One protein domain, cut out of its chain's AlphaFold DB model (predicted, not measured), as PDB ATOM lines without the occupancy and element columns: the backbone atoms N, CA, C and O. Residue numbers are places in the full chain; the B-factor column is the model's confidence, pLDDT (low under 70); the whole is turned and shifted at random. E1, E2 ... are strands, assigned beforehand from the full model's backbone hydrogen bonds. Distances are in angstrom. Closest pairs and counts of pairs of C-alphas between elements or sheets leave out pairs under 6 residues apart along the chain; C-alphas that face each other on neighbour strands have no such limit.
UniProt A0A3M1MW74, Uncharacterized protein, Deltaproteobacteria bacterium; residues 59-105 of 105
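AT A GLANCE: This is residues 59 to 105 of the 105 residues of an uncharacterized protein of Deltaproteobacteria bacterium (UniProt A0A3M1MW74). Little regular structure is here: a small three-strand sheet, E1-E2-E3, makes one side, a two-strand hairpin, E4-E5, makes the other, and the turns 75 to 80 and 95 to 100 lie at the same end. The 47 printed residues have five named strands, E1 to E5 in chain order, both sheets antiparallel, and no named helix; the class is all strand, with 17 residues in named elements. It is compact, radius of gyration of the C-alphas 9.4 A, spanning 25 by 18 by 15 A.

HOW THE PARTS SIT: Look first at E2, residues 71 to 74, the inner strand of a meander, each strand antiparallel to the one before. Beside it is E3, residues 81 to 84: N 71 and O 84 are 2.8 A apart. E1, residues 61 to 63, is its other neighbour: N 63 and O 72, 2.8 A. E4, residues 92 to 94, and E5, residues 101 to 103, form a hairpin, N 93 and O 102 at 2.9 A; both are apart from E3.

IN THESE COORDINATES: Find C-alpha 71 at (6.783, -48.077, 39.949); E2 runs 10.5 A from there, E3 10.0 A, E4 7.0 A, E5 6.8 A and E1 6.5 A. E5 ends at C-alpha 103, (4.469, -42.062, 51.488).

THE WHOLE: The C-alphas of Pro 68 and His 77, the two farthest apart, are 25.7 A apart. The printed part has no cut, its four links are short, and residue 59 is under pLDDT 70.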
ATOM      1  N   GLU A  59       0.016 -38.483  50.649       67.94
ATOM      2  CA  GLU A  59      -0.193 -39.810  50.095       67.94
ATOM      3  C   GLU A  59       0.142 -39.779  48.603       67.94
ATOM      4  O   GLU A  59      -0.243 -38.854  47.879       67.94
ATOM      5  N   ALA A  60       0.943 -40.744  48.156       73.88
ATOM      6  CA  ALA A  60       1.279 -40.885  46.754       73.88
ATOM      7  C   ALA A  60       0.198 -41.699  46.049       73.88
ATOM      8  O   ALA A  60      -0.105 -42.814  46.467       73.88
ATOM      9  N   SER A  61      -0.342 -41.192  44.944       80.31
ATOM     10  CA  SER A  61      -1.255 -41.990  44.120       80.31
ATOM     11  C   SER A  61      -0.450 -42.832  43.126       80.31
ATOM     12  O   SER A  61       0.398 -42.263  42.432       80.31
ATOM     13  N   PRO A  62      -0.675 -44.154  43.028       81.06
ATOM     14  CA  PRO A  62       0.017 -45.004  42.062       81.06
ATOM     15  C   PRO A  62      -0.354 -44.633  40.622       81.06
ATOM     16  O   PRO A  62      -1.506 -44.317  40.324       81.06
ATOM     17  N   LEU A  63       0.634 -44.658  39.727       84.62
ATOM     18  CA  LEU A  63       0.492 -44.411  38.291       84.62
ATOM     19  C   LEU A  63       1.046 -45.586  37.480       84.62
ATOM     20  O   LEU A  63       1.940 -46.291  37.959       84.62
ATOM     21  N   PRO A  64       0.593 -45.757  36.223       79.75
ATOM     22  CA  PRO A  64       1.264 -46.650  35.291       79.75
ATOM     23  C   PRO A  64       2.732 -46.227  35.136       79.75
ATOM     24  O   PRO A  64       3.062 -45.045  34.982       79.75
ATOM     25  N   SER A  65       3.626 -47.206  35.243       79.00
ATOM     26  CA  SER A  65       5.052 -47.015  35.012       79.00
ATOM     27  C   SER A  65       5.391 -47.414  33.585       79.00
ATOM     28  O   SER A  65       5.007 -48.492  33.146       79.00
ATOM     29  N   ASP A  66       6.150 -46.563  32.901       79.81
ATOM     30  CA  ASP A  66       6.681 -46.856  31.565       79.81
ATOM     31  C   ASP A  66       8.087 -47.479  31.647       79.81
ATOM     32  O   ASP A  66       8.684 -47.826  30.632       79.81
ATOM     33  N   GLN A  67       8.650 -47.590  32.859       78.69
ATOM     34  CA  GLN A  67      10.004 -48.087  33.088       78.69
ATOM     35  C   GLN A  67       9.982 -49.504  33.679       78.69
ATOM     36  O   GLN A  67       9.382 -49.710  34.742       78.69
ATOM     37  N   PRO A  68      10.669 -50.480  33.054       80.56
ATOM     38  CA  PRO A  68      10.738 -51.838  33.575       80.56
ATOM     39  C   PRO A  68      11.426 -51.857  34.947       80.56
ATOM     40  O   PRO A  68      12.487 -51.266  35.140       80.56
ATOM     41  N   GLY A  69      10.807 -52.534  35.918       83.06
ATOM     42  CA  GLY A  69      11.340 -52.684  37.279       83.06
ATOM     43  C   GLY A  69      11.157 -51.471  38.206       83.06
ATOM     44  O   GLY A  69      11.621 -51.506  39.348       83.06
ATOM     45  N   LEU A  70      10.474 -50.415  37.753       85.88
ATOM     46  CA  LEU A  70      10.145 -49.238  38.558       85.88
ATOM     47  C   LEU A  70       8.632 -49.043  38.628       85.88
ATOM     48  O   LEU A  70       7.914 -49.332  37.675       85.88
ATOM     49  N   LEU A  71       8.156 -48.526  39.755       87.25
ATOM     50  CA  LEU A  71       6.783 -48.077  39.949       87.25
ATOM     51  C   LEU A  71       6.741 -46.553  39.857       87.25
ATOM     52  O   LEU A  71       7.695 -45.877  40.241       87.25
ATOM     53  N   ALA A  72       5.634 -46.010  39.362       87.94
ATOM     54  CA  ALA A  72       5.418 -44.575  39.287       87.94
ATOM     55  C   ALA A  72       4.354 -44.164  40.302       87.94
ATOM     56  O   ALA A  72       3.351 -44.850  40.487       87.94
ATOM     57  N   VAL A  73       4.556 -43.021  40.944       87.25
ATOM     58  CA  VAL A  73       3.550 -42.372  41.781       87.25
ATOM     59  C   VAL A  73       3.457 -40.892  41.458       87.25
ATOM     60  O   VAL A  73       4.402 -40.281  40.955       87.25
ATOM     61  N   ARG A  74       2.312 -40.296  41.777       88.19
ATOM     62  CA  ARG A  74       2.098 -38.857  41.708       88.19
ATOM     63  C   ARG A  74       2.174 -38.265  43.103       88.19
ATOM     64  O   ARG A  74       1.555 -38.768  44.038       88.19
ATOM     65  N   CYS A  75       2.943 -37.189  43.232       84.44
ATOM     66  CA  CYS A  75       3.066 -36.474  44.489       84.44
ATOM     67  C   CYS A  75       1.731 -35.819  44.866       84.44
ATOM     68  O   CYS A  75       1.231 -34.986  44.110       84.44
ATOM     69  N   GLY A  76       1.199 -36.121  46.054       77.88
ATOM     70  CA  GLY A  76      -0.024 -35.488  46.560       77.88
ATOM     71  C   GLY A  76       0.093 -33.975  46.809       77.88
ATOM     72  O   GLY A  76      -0.925 -33.315  46.984       77.88
ATOM     73  N   HIS A  77       1.311 -33.412  46.798       80.56
ATOM     74  CA  HIS A  77       1.544 -31.972  46.946       80.56
ATOM     75  C   HIS A  77       1.673 -31.241  45.603       80.56
ATOM     76  O   HIS A  77       0.877 -30.361  45.292       80.56
ATOM     77  N   CYS A  78       2.685 -31.592  44.803       82.69
ATOM     78  CA  CYS A  78       3.025 -30.867  43.574       82.69
ATOM     79  C   CYS A  78       2.523 -31.541  42.293       82.69
ATOM     80  O   CYS A  78       2.822 -31.058  41.205       82.69
ATOM     81  N   GLN A  79       1.813 -32.670  42.398       83.06
ATOM     82  CA  GLN A  79       1.298 -33.449  41.263       83.06
ATOM     83  C   GLN A  79       2.382 -33.984  40.303       83.06
ATOM     84  O   GLN A  79       2.056 -34.547  39.259       83.06
ATOM     85  N   ALA A  80       3.669 -33.872  40.650       85.62
ATOM     86  CA  ALA A  80       4.756 -34.381  39.824       85.62
ATOM     87  C   ALA A  80       4.847 -35.914  39.871       85.62
ATOM     88  O   ALA A  80       4.563 -36.540  40.898       85.62
ATOM     89  N   ARG A  81       5.286 -36.516  38.760       87.19
ATOM     90  CA  ARG A  81       5.562 -37.955  38.657       87.19
ATOM     91  C   ARG A  81       6.903 -38.270  39.314       87.19
ATOM     92  O   ARG A  81       7.909 -37.639  39.010       87.19
ATOM     93  N   THR A  82       6.916 -39.255  40.201       86.31
ATOM     94  CA  THR A  82       8.126 -39.777  40.843       86.31
ATOM     95  C   THR A  82       8.185 -41.284  40.622       86.31
ATOM     96  O   THR A  82       7.223 -41.985  40.934       86.31
ATOM     97  N   ASN A  83       9.301 -41.781  40.088       88.38
ATOM     98  CA  ASN A  83       9.534 -43.216  39.935       88.38
ATOM     99  C   ASN A  83      10.315 -43.745  41.145       88.38
ATOM    100  O   ASN A  83      11.209 -43.070  41.656       88.38
ATOM    101  N   TYR A  84       9.993 -44.950  41.598       84.31
ATOM    102  CA  TYR A  84      10.645 -45.602  42.729       84.31
ATOM    103  C   TYR A  84      10.770 -47.109  42.496       84.31
ATOM    104  O   TYR A  84      10.047 -47.704  41.700       84.31
ATOM    105  N   ARG A  85      11.717 -47.744  43.191       86.94
ATOM    106  CA  ARG A  85      11.862 -49.207  43.171       86.94
ATOM    107  C   ARG A  85      10.816 -49.848  44.089       86.94
ATOM    108  O   ARG A  85      10.660 -49.347  45.202       86.94
ATOM    109  N   PRO A  86      10.209 -50.991  43.723       83.19
ATOM    110  CA  PRO A  86       9.266 -51.721  44.582       83.19
ATOM    111  C   PRO A  86       9.797 -52.018  45.996       83.19
ATOM    112  O   PRO A  86       9.043 -52.023  46.960       83.19
ATOM    113  N   ALA A  87      11.117 -52.174  46.161       85.88
ATOM    114  CA  ALA A  87      11.764 -52.345  47.469       85.88
ATOM    115  C   ALA A  87      11.554 -51.164  48.450       85.88
ATOM    116  O   ALA A  87      11.874 -51.270  49.637       85.88
ATOM    117  N   HIS A  88      11.054 -50.026  47.959       78.06
ATOM    118  CA  HIS A  88      10.722 -48.843  48.749       78.06
ATOM    119  C   HIS A  88       9.218 -48.676  49.010       78.06
ATOM    120  O   HIS A  88       8.848 -47.686  49.638       78.06
ATOM    121  N   SER A  89       8.365 -49.616  48.591       80.62
ATOM    122  CA  SER A  89       6.939 -49.616  48.944       80.62
ATOM    123  C   SER A  89       6.725 -49.522  50.457       80.62
ATOM    124  O   SER A  89       7.503 -50.067  51.247       80.62
ATOM    125  N   GLY A  90       5.719 -48.747  50.866       77.12
ATOM    126  CA  GLY A  90       5.447 -48.424  52.270       77.12
ATOM    127  C   GLY A  90       6.484 -47.527  52.967       77.12
ATOM    128  O   GLY A  90       6.339 -47.230  54.156       77.12
ATOM    129  N   ARG A  91       7.545 -47.070  52.278       80.50
ATOM    130  CA  ARG A  91       8.524 -46.125  52.843       80.50
ATOM    131  C   ARG A  91       8.142 -44.678  52.546       80.50
ATOM    132  O   ARG A  91       7.495 -44.360  51.552       80.50
ATOM    133  N   CYS A  92       8.612 -43.777  53.406       80.94
ATOM    134  CA  CYS A  92       8.580 -42.343  53.142       80.94
ATOM    135  C   CYS A  92       9.826 -41.941  52.343       80.94
ATOM    136  O   CYS A  92      10.948 -42.118  52.825       80.94
ATOM    137  N   ILE A  93       9.634 -41.382  51.150       80.50
ATOM    138  CA  ILE A  93      10.699 -40.787  50.331       80.50
ATOM    139  C   ILE A  93      10.466 -39.283  50.173       80.50
ATOM    140  O   ILE A  93       9.412 -38.775  50.542       80.50
ATOM    141  N   ARG A  94      11.433 -38.551  49.615       82.06
ATOM    142  CA  ARG A  94      11.220 -37.156  49.204       82.06
ATOM    143  C   ARG A  94      10.835 -37.100  47.734       82.06
ATOM    144  O   ARG A  94      11.444 -37.783  46.913       82.06
ATOM    145  N   CYS A  95       9.845 -36.278  47.401       82.38
ATOM    146  CA  CYS A  95       9.508 -36.003  46.009       82.38
ATOM    147  C   CYS A  95      10.703 -35.354  45.298       82.38
ATOM    148  O   CYS A  95      11.248 -34.368  45.788       82.38
ATOM    149  N   ALA A  96      11.076 -35.861  44.123       82.38
ATOM    150  CA  ALA A  96      12.192 -35.316  43.348       82.38
ATOM    151  C   ALA A  96      11.962 -33.861  42.893       82.38
ATOM    152  O   ALA A  96      12.923 -33.124  42.701       82.38
ATOM    153  N   SER A  97      10.703 -33.435  42.739       83.44
ATOM    154  CA  SER A  97      10.364 -32.092  42.251       83.44
ATOM    155  C   SER A  97      10.192 -31.060  43.366       83.44
ATOM    156  O   SER A  97      10.728 -29.965  43.262       83.44
ATOM    157  N   CYS A  98       9.442 -31.375  44.429       80.50
ATOM    158  CA  CYS A  98       9.153 -30.413  45.507       80.50
ATOM    159  C   CYS A  98       9.857 -30.722  46.832       80.50
ATOM    160  O   CYS A  98       9.680 -29.986  47.796       80.50
ATOM    161  N   SER A  99      10.633 -31.810  46.911       80.94
ATOM    162  CA  SER A  99      11.318 -32.280  48.127       80.94
ATOM    163  C   SER A  99      10.415 -32.620  49.324       80.94
ATOM    164  O   SER A  99      10.931 -32.999  50.378       80.94
ATOM    165  N   GLU A 100       9.089 -32.543  49.172       79.06
ATOM    166  CA  GLU A 100       8.132 -32.892  50.224       79.06
ATOM    167  C   GLU A 100       8.149 -34.398  50.528       79.06
ATOM    168  O   GLU A 100       8.344 -35.213  49.616       79.06
ATOM    169  N   PRO A 101       7.937 -34.785  51.800       78.06
ATOM    170  CA  PRO A 101       7.847 -36.177  52.197       78.06
ATOM    171  C   PRO A 101       6.580 -36.813  51.622       78.06
ATOM    172  O   PRO A 101       5.459 -36.334  51.811       78.06
ATOM    173  N   LEU A 102       6.784 -37.929  50.936       80.75
ATOM    174  CA  LEU A 102       5.776 -38.687  50.226       80.75
ATOM    175  C   LEU A 102       5.781 -40.131  50.732       80.75
ATOM    176  O   LEU A 102       6.836 -40.768  50.760       80.75
ATOM    177  N   THR A 103       4.615 -40.650  51.111       82.12
ATOM    178  CA  THR A 103       4.469 -42.062  51.488       82.12
ATOM    179  C   THR A 103       4.163 -42.879  50.244       82.12
ATOM    180  O   THR A 103       3.155 -42.630  49.585       82.12
ATOM    181  N   LEU A 104       5.038 -43.828  49.919       81.88
ATOM    182  CA  LEU A 104       4.828 -44.757  48.813       81.88
ATOM    183  C   LEU A 104       3.778 -45.812  49.193       81.88
ATOM    184  O   LEU A 104       3.781 -46.237  50.352       81.88
ATOM    185  N   PRO A 105       2.918 -46.231  48.247       75.56
ATOM    186  CA  PRO A 105       1.976 -47.320  48.466       75.56
ATOM    187  C   PRO A 105       2.690 -48.668  48.658       75.56
ATOM    188  O   PRO A 105       3.887 -48.798  48.287       75.56
TER     189      PRO A 105